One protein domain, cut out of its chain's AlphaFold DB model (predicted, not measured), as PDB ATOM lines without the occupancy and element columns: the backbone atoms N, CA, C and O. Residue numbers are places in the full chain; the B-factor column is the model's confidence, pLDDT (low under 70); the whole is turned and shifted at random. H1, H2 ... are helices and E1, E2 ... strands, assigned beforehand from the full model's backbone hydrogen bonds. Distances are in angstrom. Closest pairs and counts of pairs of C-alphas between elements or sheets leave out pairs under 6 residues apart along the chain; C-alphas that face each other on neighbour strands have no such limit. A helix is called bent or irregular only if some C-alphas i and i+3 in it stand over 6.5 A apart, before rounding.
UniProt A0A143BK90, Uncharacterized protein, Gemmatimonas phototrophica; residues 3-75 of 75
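Overview. This is residues 3 to 75 of the 75 residues of an uncharacterized protein of Gemmatimonas phototrophica (UniProt A0A143BK90). A strongly twisted sheet of four strands, E1 to E4, has the long helix H3 packed over one face, where it comes close to both edge strands, E1 and E4. The short helix H1 sits at one end of the sheet, beside parts of E3 and E4, and the small turn H2 only grazes the sheet. The printed part has 73 residues with four named strands and three named helices, in the order E1, E2, H1, E3, E4, H2, H3. The sheet's order is E1, E2, E3, E4, antiparallel throughout, and the class is mixed, helices and strands. The whole is compact, with a radius of gyration of the C-alphas of 11.8 A, and rounded, with spans of 34 by 25 by 19 A.

Along the chain. The sheet holds E1, residues 3 to 5; E2, residues 11 to 16, 16.7 A long; E3, residues 36 to 41, 16.5 A; and E4, residues 46 to 51, 15.7 A. C-alpha 3, where E1 begins, is at (2.819, 43.988, 11.339). H3, residues 61 to 74, is 20.3 A long and ends with C-alpha 74 at (5.381, 58.663, -4.452). H1, residues 22 to 30, is 14.0 A long, begins with C-alpha 22 at (6.936, 44.114, -13.836) and is irregular, with C-alphas 23 and 26 lying 7.2 A apart. H2 is residues 55 to 58.

Arrangement. The hairpin E3 and E4 has N 38 and O 49 within hydrogen-bond range at 2.8 A. E2 and E3 are antiparallel at 152 degrees, with N 15 and O 39 at 2.9 A. In the hairpin E1 and E2, N 12 and O 4 are 2.8 A apart. The pairing of E2 is staggered: residues 11 to 13 pair with E1 and 13 to 16 with E3. H3 is on one face of the sheet, an arrangement in two layers, a sheet with a helix on one face. The closest C-alphas of H3 and E4 are those of Leu 72 and Val 47, 5.9 A apart; of H3 and E1, those of Asp 61 and Val 4, 6.1 A. H3 and E2 are near each other. H1 is on the sheet at a height of 9.7 A over it; the closest C-alphas of H1 and E4 are those of Ala 28 and Leu 50, 6.9 A apart. H2 grazes the sheet with residues 55 to 56. H1 and H3 are apart. O i to N i+4 pairs are within range in 3 of 5 for H1 and 9 of 10 for H3; H2 is too short for such a pair, and its one O i to N i+3 pair is out of range.

Size, cuts and confidence. The C-alphas of Gly 9 and Ala 29 are the farthest apart, at 33.6 A. The printed part has no cut, and its six links between named elements are tight. The mean pLDDT of the printed part is 92.7, and residue 75, the chain's last, is under 70.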
ATOM      1  N   THR A   3       3.761  42.939  10.964       96.00
ATOM      2  CA  THR A   3       2.819  43.988  11.339       96.00
ATOM      3  C   THR A   3       3.596  45.086  12.046       96.00
ATOM      4  O   THR A   3       4.339  44.791  12.977       96.00
ATOM      5  N   VAL A   4       3.436  46.328  11.598       95.62
ATOM      6  CA  VAL A   4       4.113  47.497  12.165       95.62
ATOM      7  C   VAL A   4       3.111  48.626  12.370       95.62
ATOM      8  O   VAL A   4       2.196  48.803  11.566       95.62
ATOM      9  N   SER A   5       3.259  49.380  13.456       96.12
ATOM     10  CA  SER A   5       2.466  50.584  13.700       96.12
ATOM     11  C   SER A   5       3.322  51.827  13.480       96.12
ATOM     12  O   SER A   5       4.461  51.887  13.944       96.12
ATOM     13  N   ASP A   6       2.783  52.819  12.776       93.19
ATOM     14  CA  ASP A   6       3.458  54.103  12.597       93.19
ATOM     15  C   ASP A   6       3.174  55.079  13.753       93.19
ATOM     16  O   ASP A   6       2.364  54.828  14.649       93.19
ATOM     17  N   SER A   7       3.853  56.230  13.733       89.62
ATOM     18  CA  SER A   7       3.698  57.277  14.757       89.62
ATOM     19  C   SER A   7       2.300  57.909  14.819       89.62
ATOM     20  O   SER A   7       1.981  58.566  15.807       89.62
ATOM     21  N   GLN A   8       1.476  57.728  13.783       90.12
ATOM     22  CA  GLN A   8       0.095  58.211  13.725       90.12
ATOM     23  C   GLN A   8      -0.900  57.159  14.247       90.12
ATOM     24  O   GLN A   8      -2.099  57.428  14.314       90.12
ATOM     25  N   GLY A   9      -0.418  55.975  14.636       93.50
ATOM     26  CA  GLY A   9      -1.245  54.861  15.095       93.50
ATOM     27  C   GLY A   9      -1.820  54.010  13.960       93.50
ATOM     28  O   GLY A   9      -2.651  53.138  14.224       93.50
ATOM     29  N   THR A  10      -1.391  54.216  12.712       95.50
ATOM     30  CA  THR A  10      -1.800  53.355  11.597       95.50
ATOM     31  C   THR A  10      -1.105  52.014  11.734       95.50
ATOM     32  O   THR A  10       0.109  51.954  11.914       95.50
ATOM     33  N   THR A  11      -1.868  50.930  11.625       97.44
ATOM     34  CA  THR A  11      -1.310  49.576  11.602       97.44
ATOM     35  C   THR A  11      -1.171  49.107  10.165       97.44
ATOM     36  O   THR A  11      -2.142  49.111   9.412       97.44
ATOM     37  N   TRP A  12       0.033  48.685   9.808       97.69
ATOM     38  CA  TRP A  12       0.395  48.183   8.495       97.69
ATOM     39  C   TRP A  12       0.675  46.691   8.575       97.69
ATOM     40  O   TRP A  12       1.408  46.231   9.450       97.69
ATOM     41  N   ILE A  13       0.112  45.938   7.637       97.56
ATOM     42  CA  ILE A  13       0.441  44.535   7.413       97.56
ATOM     43  C   ILE A  13       1.295  44.472   6.155       97.56
ATOM     44  O   ILE A  13       0.817  44.816   5.077       97.56
ATOM     45  N   CYS A  14       2.543  44.047   6.309       97.38
ATOM     46  CA  CYS A  14       3.523  43.941   5.241       97.38
ATOM     47  C   CYS A  14       3.809  42.475   4.896       97.38
ATOM     48  O   CYS A  14       4.083  41.638   5.768       97.38
ATOM     49  N   LEU A  15       3.762  42.172   3.605       97.19
ATOM     50  CA  LEU A  15       3.957  40.848   3.033       97.19
ATOM     51  C   LEU A  15       4.975  40.931   1.907       97.19
ATOM     52  O   LEU A  15       4.884  41.808   1.057       97.19
ATOM     53  N   GLU A  16       5.918  39.998   1.884       96.81
ATOM     54  CA  GLU A  16       6.783  39.832   0.722       96.81
ATOM     55  C   GLU A  16       5.971  39.267  -0.443       96.81
ATOM     56  O   GLU A  16       5.172  38.341  -0.270       96.81
ATOM     57  N   LEU A  17       6.146  39.856  -1.621       95.88
ATOM     58  CA  LEU A  17       5.544  39.376  -2.854       95.88
ATOM     59  C   LEU A  17       6.398  38.248  -3.444       95.88
ATOM     60  O   LEU A  17       7.623  38.294  -3.352       95.88
ATOM     61  N   PRO A  18       5.781  37.261  -4.117       93.56
ATOM     62  CA  PRO A  18       6.515  36.146  -4.718       93.56
ATOM     63  C   PRO A  18       7.491  36.589  -5.818       93.56
ATOM     64  O   PRO A  18       8.441  35.876  -6.124       93.56
ATOM     65  N   GLU A  19       7.244  37.746  -6.433       93.81
ATOM     66  CA  GLU A  19       8.130  38.367  -7.408       93.81
ATOM     67  C   GLU A  19       7.980  39.891  -7.389       93.81
ATOM     68  O   GLU A  19       6.931  40.430  -7.026       93.81
ATOM     69  N   VAL A  20       9.024  40.592  -7.838       94.88
ATOM     70  CA  VAL A  20       8.961  42.037  -8.070       94.88
ATOM     71  C   VAL A  20       8.002  42.330  -9.241       94.88
ATOM     72  O   VAL A  20       8.202  41.779 -10.337       94.88
ATOM     73  N   PRO A  21       6.989  43.206  -9.053       94.56
ATOM     74  CA  PRO A  21       6.071  43.619 -10.114       94.56
ATOM     75  C   PRO A  21       6.797  44.152 -11.350       94.56
ATOM     76  O   PRO A  21       7.825  44.816 -11.239       94.56
ATOM     77  N   VAL A  22       6.269  43.852 -12.543       93.38
ATOM     78  CA  VAL A  22       6.936  44.114 -13.836       93.38
ATOM     79  C   VAL A  22       7.346  45.579 -14.006       93.38
ATOM     80  O   VAL A  22       8.451  45.850 -14.467       93.38
ATOM     81  N   ASP A  23       6.484  46.502 -13.597       91.06
ATOM     82  CA  ASP A  23       6.684  47.953 -13.634       91.06
ATOM     83  C   ASP A  23       7.805  48.445 -12.704       91.06
ATOM     84  O   ASP A  23       8.358  49.519 -12.926       91.06
ATOM     85  N   GLN A  24       8.190  47.649 -11.705       90.81
ATOM     86  CA  GLN A  24       9.259  47.975 -10.759       90.81
ATOM     87  C   GLN A  24      10.565  47.214 -11.018       90.81
ATOM     88  O   GLN A  24      11.581  47.524 -10.396       90.81
ATOM     89  N   ARG A  25      10.584  46.243 -11.944       91.31
ATOM     90  CA  ARG A  25      11.773  45.410 -12.213       91.31
ATOM     91  C   ARG A  25      12.977  46.218 -12.682       91.31
ATOM     92  O   ARG A  25      14.095  45.892 -12.301       91.31
ATOM     93  N   GLU A  26      12.761  47.258 -13.485       91.25
ATOM     94  CA  GLU A  26      13.850  48.127 -13.952       91.25
ATOM     95  C   GLU A  26      14.485  48.888 -12.783       91.25
ATOM     96  O   GLU A  26      15.702  48.881 -12.631       91.25
ATOM     97  N   VAL A  27      13.660  49.462 -11.902       90.31
ATOM     98  CA  VAL A  27      14.137  50.149 -10.695       90.31
ATOM     99  C   VAL A  27      14.862  49.165  -9.778       90.31
ATOM    100  O   VAL A  27      15.993  49.437  -9.376       90.31
ATOM    101  N   ALA A  28      14.276  47.995  -9.514       89.62
ATOM    102  CA  ALA A  28      14.891  46.954  -8.693       89.62
ATOM    103  C   ALA A  28      16.246  46.484  -9.252       89.62
ATOM    104  O   ALA A  28      17.178  46.266  -8.485       89.62
ATOM    105  N   ALA A  29      16.399  46.404 -10.578       88.44
ATOM    106  CA  ALA A  29      17.664  46.037 -11.218       88.44
ATOM    107  C   ALA A  29      18.783  47.076 -11.017       88.44
ATOM    108  O   ALA A  29      19.959  46.732 -11.128       88.44
ATOM    109  N   THR A  30      18.439  48.334 -10.720       90.00
ATOM    110  CA  THR A  30      19.414  49.387 -10.367       90.00
ATOM    111  C   THR A  30      19.752  49.431  -8.874       90.00
ATOM    112  O   THR A  30      20.669  50.152  -8.475       90.00
ATOM    113  N   MET A  31      19.018  48.682  -8.047       85.50
ATOM    114  CA  MET A  31      19.248  48.563  -6.609       85.50
ATOM    115  C   MET A  31      20.248  47.435  -6.303       85.50
ATOM    116  O   MET A  31      20.984  46.965  -7.171       85.50
ATOM    117  N   ALA A  32      20.328  47.030  -5.033       79.25
ATOM    118  CA  ALA A  32      21.163  45.912  -4.623       79.25
ATOM    119  C   ALA A  32      20.700  44.599  -5.292       79.25
ATOM    120  O   ALA A  32      19.497  44.429  -5.537       79.25
ATOM    121  N   PRO A  33      21.629  43.654  -5.538       76.19
ATOM    122  CA  PRO A  33      21.271  42.289  -5.902       76.19
ATOM    123  C   PRO A  33      20.234  41.729  -4.921       76.19
ATOM    124  O   PRO A  33      20.285  42.036  -3.731       76.19
ATOM    125  N   ASP A  34      19.293  40.940  -5.438       86.62
ATOM    126  CA  ASP A  34      18.264  40.241  -4.653       86.62
ATOM    127  C   ASP A  34      17.221  41.143  -3.966       86.62
ATOM    128  O   ASP A  34      16.557  40.726  -3.021       86.62
ATOM    129  N   THR A  35      17.031  42.373  -4.462       93.75
ATOM    130  CA  THR A  35      15.923  43.247  -4.038       93.75
ATOM    131  C   THR A  35      14.575  42.528  -4.187       93.75
ATOM    132  O   THR A  35      14.251  42.010  -5.259       93.75
ATOM    133  N   VAL A  36      13.766  42.558  -3.129       95.44
ATOM    134  CA  VAL A  36      12.409  41.999  -3.096       95.44
ATOM    135  C   VAL A  36      11.370  43.117  -3.059       95.44
ATOM    136  O   VAL A  36      11.655  44.247  -2.656       95.44
ATOM    137  N   ALA A  37      10.148  42.802  -3.480       96.81
ATOM    138  CA  ALA A  37       9.014  43.702  -3.334       96.81
ATOM    139  C   ALA A  37       8.175  43.282  -2.126       96.81
ATOM    140  O   ALA A  37       7.852  42.106  -1.969       96.81
ATOM    141  N   ILE A  38       7.785  44.252  -1.306       97.25
ATOM    142  CA  ILE A  38       6.840  44.054  -0.207       97.25
ATOM    143  C   ILE A  38       5.572  44.857  -0.468       97.25
ATOM    144  O   ILE A  38       5.627  46.005  -0.909       97.25
ATOM    145  N   GLU A  39       4.422  44.263  -0.181       97.38
ATOM    146  CA  GLU A  39       3.138  44.948  -0.134       97.38
ATOM    147  C   GLU A  39       2.788  45.257   1.322       97.38
ATOM    148  O   GLU A  39       2.647  44.341   2.130       97.38
ATOM    149  N   CYS A  40       2.610  46.537   1.643       97.56
ATOM    150  CA  CYS A  40       2.148  47.012   2.941       97.56
ATOM    151  C   CYS A  40       0.743  47.606   2.820       97.56
ATOM    152  O   CYS A  40       0.499  48.518   2.025       97.56
ATOM    153  N   ASN A  41      -0.185  47.098   3.628       97.31
ATOM    154  CA  ASN A  41      -1.594  47.469   3.586       97.31
ATOM    155  C   ASN A  41      -2.099  47.857   4.983       97.31
ATOM    156  O   ASN A  41      -1.903  47.112   5.944       97.31
ATOM    157  N   SER A  42      -2.746  49.017   5.090       96.44
ATOM    158  CA  SER A  42      -3.357  49.525   6.331       96.44
ATOM    159  C   SER A  42      -4.888  49.465   6.345       96.44
ATOM    160  O   SER A  42      -5.533  49.957   7.266       96.44
ATOM    161  N   GLY A  43      -5.499  48.917   5.294       95.44
ATOM    162  CA  GLY A  43      -6.937  48.960   5.028       95.44
ATOM    163  C   GLY A  43      -7.390  50.242   4.324       95.44
ATOM    164  O   GLY A  43      -8.319  50.191   3.521       95.44
ATOM    165  N   ALA A  44      -6.721  51.374   4.570       94.50
ATOM    166  CA  ALA A  44      -6.974  52.645   3.883       94.50
ATOM    167  C   ALA A  44      -5.996  52.901   2.727       94.50
ATOM    168  O   ALA A  44      -6.367  53.483   1.708       94.50
ATOM    169  N   HIS A  45      -4.751  52.447   2.879       95.31
ATOM    170  CA  HIS A  45      -3.687  52.637   1.903       95.31
ATOM    171  C   HIS A  45      -3.008  51.312   1.576       95.31
ATOM    172  O   HIS A  45      -2.904  50.417   2.419       95.31
ATOM    173  N   ARG A  46      -2.511  51.222   0.343       95.50
ATOM    174  CA  ARG A  46      -1.702  50.113  -0.155       95.50
ATOM    175  C   ARG A  46      -0.424  50.681  -0.752       95.50
ATOM    176  O   ARG A  46      -0.494  51.556  -1.608       95.50
ATOM    177  N   VAL A  47       0.711  50.156  -0.313       95.75
ATOM    178  CA  VAL A  47       2.048  50.564  -0.747       95.75
ATOM    179  C   VAL A  47       2.797  49.328  -1.222       95.75
ATOM    180  O   VAL A  47       2.791  48.312  -0.533       95.75
ATOM    181  N   ILE A  48       3.444  49.412  -2.384       96.06
ATOM    182  CA  ILE A  48       4.428  48.416  -2.821       96.06
ATOM    183  C   ILE A  48       5.799  49.073  -2.727       96.06
ATOM    184  O   ILE A  48       6.041  50.065  -3.416       96.06
ATOM    185  N   ALA A  49       6.669  48.532  -1.881       95.12
ATOM    186  CA  ALA A  49       8.017  49.041  -1.673       95.12
ATOM    187  C   ALA A  49       9.070  48.013  -2.091       95.12
ATOM    188  O   ALA A  49       8.853  46.806  -1.979       95.12
ATOM    189  N   LEU A  50      10.223  48.505  -2.543       95.25
ATOM    190  CA  LEU A  50      11.397  47.689  -2.847       95.25
ATOM    191  C   LEU A  50      12.356  47.712  -1.658       95.25
ATOM    192  O   LEU A  50      12.757  48.788  -1.204       95.25
ATOM    193  N   VAL A  51      12.726  46.537  -1.158       95.12
ATOM    194  CA  VAL A  51      13.581  46.381   0.026       95.12
ATOM    195  C   VAL A  51      14.638  45.301  -0.188       95.12
ATOM    196  O   VAL A  51      14.557  44.494  -1.112       95.12
ATOM    197  N   ALA A  52      15.654  45.302   0.674       93.12
ATOM    198  CA  ALA A  52      16.640  44.229   0.722       93.12
ATOM    199  C   ALA A  52      15.988  42.903   1.174       93.12
ATOM    200  O   ALA A  52      15.007  42.939   1.925       93.12
ATOM    201  N   PRO A  53      16.523  41.744   0.759       91.88
ATOM    202  CA  PRO A  53      16.060  40.450   1.255       91.88
ATOM    203  C   PRO A  53      16.328  40.324   2.765       91.88
ATOM    204  O   PRO A  53      17.225  40.981   3.290       91.88
ATOM    205  N   GLY A  54      15.544  39.495   3.465       91.00
ATOM    206  CA  GLY A  54      15.640  39.343   4.928       91.00
ATOM    207  C   GLY A  54      15.066  40.520   5.727       91.00
ATOM    208  O   GLY A  54      15.273  40.620   6.934       91.00
ATOM    209  N   TRP A  55      14.333  41.426   5.068       93.69
ATOM    210  CA  TRP A  55      13.739  42.618   5.685       93.69
ATOM    211  C   TRP A  55      12.877  42.313   6.914       93.69
ATOM    212  O   TRP A  55      12.730  43.175   7.779       93.69
ATOM    213  N   ASP A  56      12.269  41.132   6.995       91.44
ATOM    214  CA  ASP A  56      11.389  40.796   8.098       91.44
ATOM    215  C   ASP A  56      12.136  40.470   9.396       91.44
ATOM    216  O   ASP A  56      11.624  40.786  10.470       91.44
ATOM    217  N   ASP A  57      13.365  39.976   9.321       90.00
ATOM    218  CA  ASP A  57      14.191  39.734  10.505       90.00
ATOM    219  C   ASP A  57      15.168  40.893  10.779       90.00
ATOM    220  O   ASP A  57      15.366  41.285  11.931       90.00
ATOM    221  N   ASP A  58      15.733  41.493   9.725       90.75
ATOM    222  CA  ASP A  58      16.867  42.418   9.847       90.75
ATOM    223  C   ASP A  58      16.464  43.896   9.980       90.75
ATOM    224  O   ASP A  58      17.231  44.718  10.493       90.75
ATOM    225  N   MET A  59      15.278  44.277   9.496       94.31
ATOM    226  CA  MET A  59      14.832  45.672   9.501       94.31
ATOM    227  C   MET A  59      14.088  46.004  10.796       94.31
ATOM    228  O   MET A  59      13.162  45.302  11.185       94.31
ATOM    229  N   ASP A  60      14.413  47.106  11.467       94.81
ATOM    230  CA  ASP A  60      13.589  47.557  12.593       94.81
ATOM    231  C   ASP A  60      12.277  48.228  12.128       94.81
ATOM    232  O   ASP A  60      12.119  48.643  10.975       94.81
ATOM    233  N   ASP A  61      11.309  48.335  13.042       94.69
ATOM    234  CA  ASP A  61       9.998  48.937  12.760       94.69
ATOM    235  C   ASP A  61      10.105  50.400  12.311       94.69
ATOM    236  O   ASP A  61       9.319  50.868  11.484       94.69
ATOM    237  N   ALA A  62      11.079  51.144  12.844       94.81
ATOM    238  CA  ALA A  62      11.274  52.548  12.501       94.81
ATOM    239  C   ALA A  62      11.715  52.698  11.037       94.81
ATOM    240  O   ALA A  62      11.200  53.553  10.309       94.81
ATOM    241  N   ARG A  63      12.626  51.836  10.586       95.31
ATOM    242  CA  ARG A  63      13.113  51.794   9.215       95.31
ATOM    243  C   ARG A  63      12.036  51.304   8.256       95.31
ATOM    244  O   ARG A  63      11.878  51.920   7.202       95.31
ATOM    245  N   LEU A  64      11.271  50.279   8.629       95.38
ATOM    246  CA  LEU A  64      10.159  49.788   7.814       95.38
ATOM    247  C   LEU A  64       9.084  50.870   7.625       95.38
ATOM    248  O   LEU A  64       8.670  51.134   6.499       95.38
ATOM    249  N   ASN A  65       8.704  51.571   8.695       95.88
ATOM    250  CA  ASN A  65       7.783  52.705   8.605       95.88
ATOM    251  C   ASN A  65       8.313  53.821   7.692       95.88
ATOM    252  O   ASN A  65       7.556  54.378   6.899       95.88
ATOM    253  N   ALA A  66       9.609  54.144   7.766       95.38
ATOM    254  CA  ALA A  66      10.206  55.152   6.892       95.38
ATOM    255  C   ALA A  66      10.108  54.762   5.406       95.38
ATOM    256  O   ALA A  66       9.778  55.609   4.577       95.38
ATOM    257  N   VAL A  67      10.332  53.484   5.083       95.31
ATOM    258  CA  VAL A  67      10.168  52.950   3.722       95.31
ATOM    259  C   VAL A  67       8.711  53.054   3.261       95.31
ATOM    260  O   VAL A  67       8.455  53.549   2.166       95.31
ATOM    261  N   ILE A  68       7.747  52.650   4.096       95.44
ATOM    262  CA  ILE A  68       6.315  52.746   3.767       95.44
ATOM    263  C   ILE A  68       5.941  54.193   3.423       95.44
ATOM    264  O   ILE A  68       5.306  54.436   2.400       95.44
ATOM    265  N   LEU A  69       6.370  55.156   4.243       93.94
ATOM    266  CA  LEU A  69       6.077  56.575   4.034       93.94
ATOM    267  C   LEU A  69       6.743  57.135   2.770       93.94
ATOM    268  O   LEU A  69       6.111  57.901   2.044       93.94
ATOM    269  N   GLU A  70       7.988  56.744   2.478       93.75
ATOM    270  CA  GLU A  70       8.691  57.165   1.260       93.75
ATOM    271  C   GLU A  70       7.920  56.756  -0.001       93.75
ATOM    272  O   GLU A  70       7.738  57.571  -0.909       93.75
ATOM    273  N   PHE A  71       7.444  55.512  -0.052       92.50
ATOM    274  CA  PHE A  71       6.715  54.997  -1.207       92.50
ATOM    275  C   PHE A  71       5.259  55.473  -1.245       92.50
ATOM    276  O   PHE A  71       4.729  55.701  -2.333       92.50
ATOM    277  N   LEU A  72       4.630  55.717  -0.091       90.62
ATOM    278  CA  LEU A  72       3.281  56.279  -0.023       90.62
ATOM    279  C   LEU A  72       3.209  57.685  -0.635       90.62
ATOM    280  O   LEU A  72       2.258  57.986  -1.343       90.62
ATOM    281  N   VAL A  73       4.216  58.535  -0.405       87.88
ATOM    282  CA  VAL A  73       4.261  59.906  -0.961       87.88
ATOM    283  C   VAL A  73       4.545  59.914  -2.471       87.88
ATOM    284  O   VAL A  73       4.256  60.899  -3.149       87.88
ATOM    285  N   ARG A  74       5.114  58.831  -3.012       74.44
ATOM    286  CA  ARG A  74       5.381  58.663  -4.452       74.44
ATOM    287  C   ARG A  74       4.200  58.077  -5.235       74.44
ATOM    288  O   ARG A  74       4.275  58.053  -6.463       74.44
ATOM    289  N   SER A  75       3.182  57.578  -4.530       61.19
ATOM    290  CA  SER A  75       1.964  56.960  -5.076       61.19
ATOM    291  C   SER A  75       0.921  58.014  -5.437       61.19
ATOM    292  O   SER A  75       0.253  57.840  -6.481       61.19
TER     293      SER A  75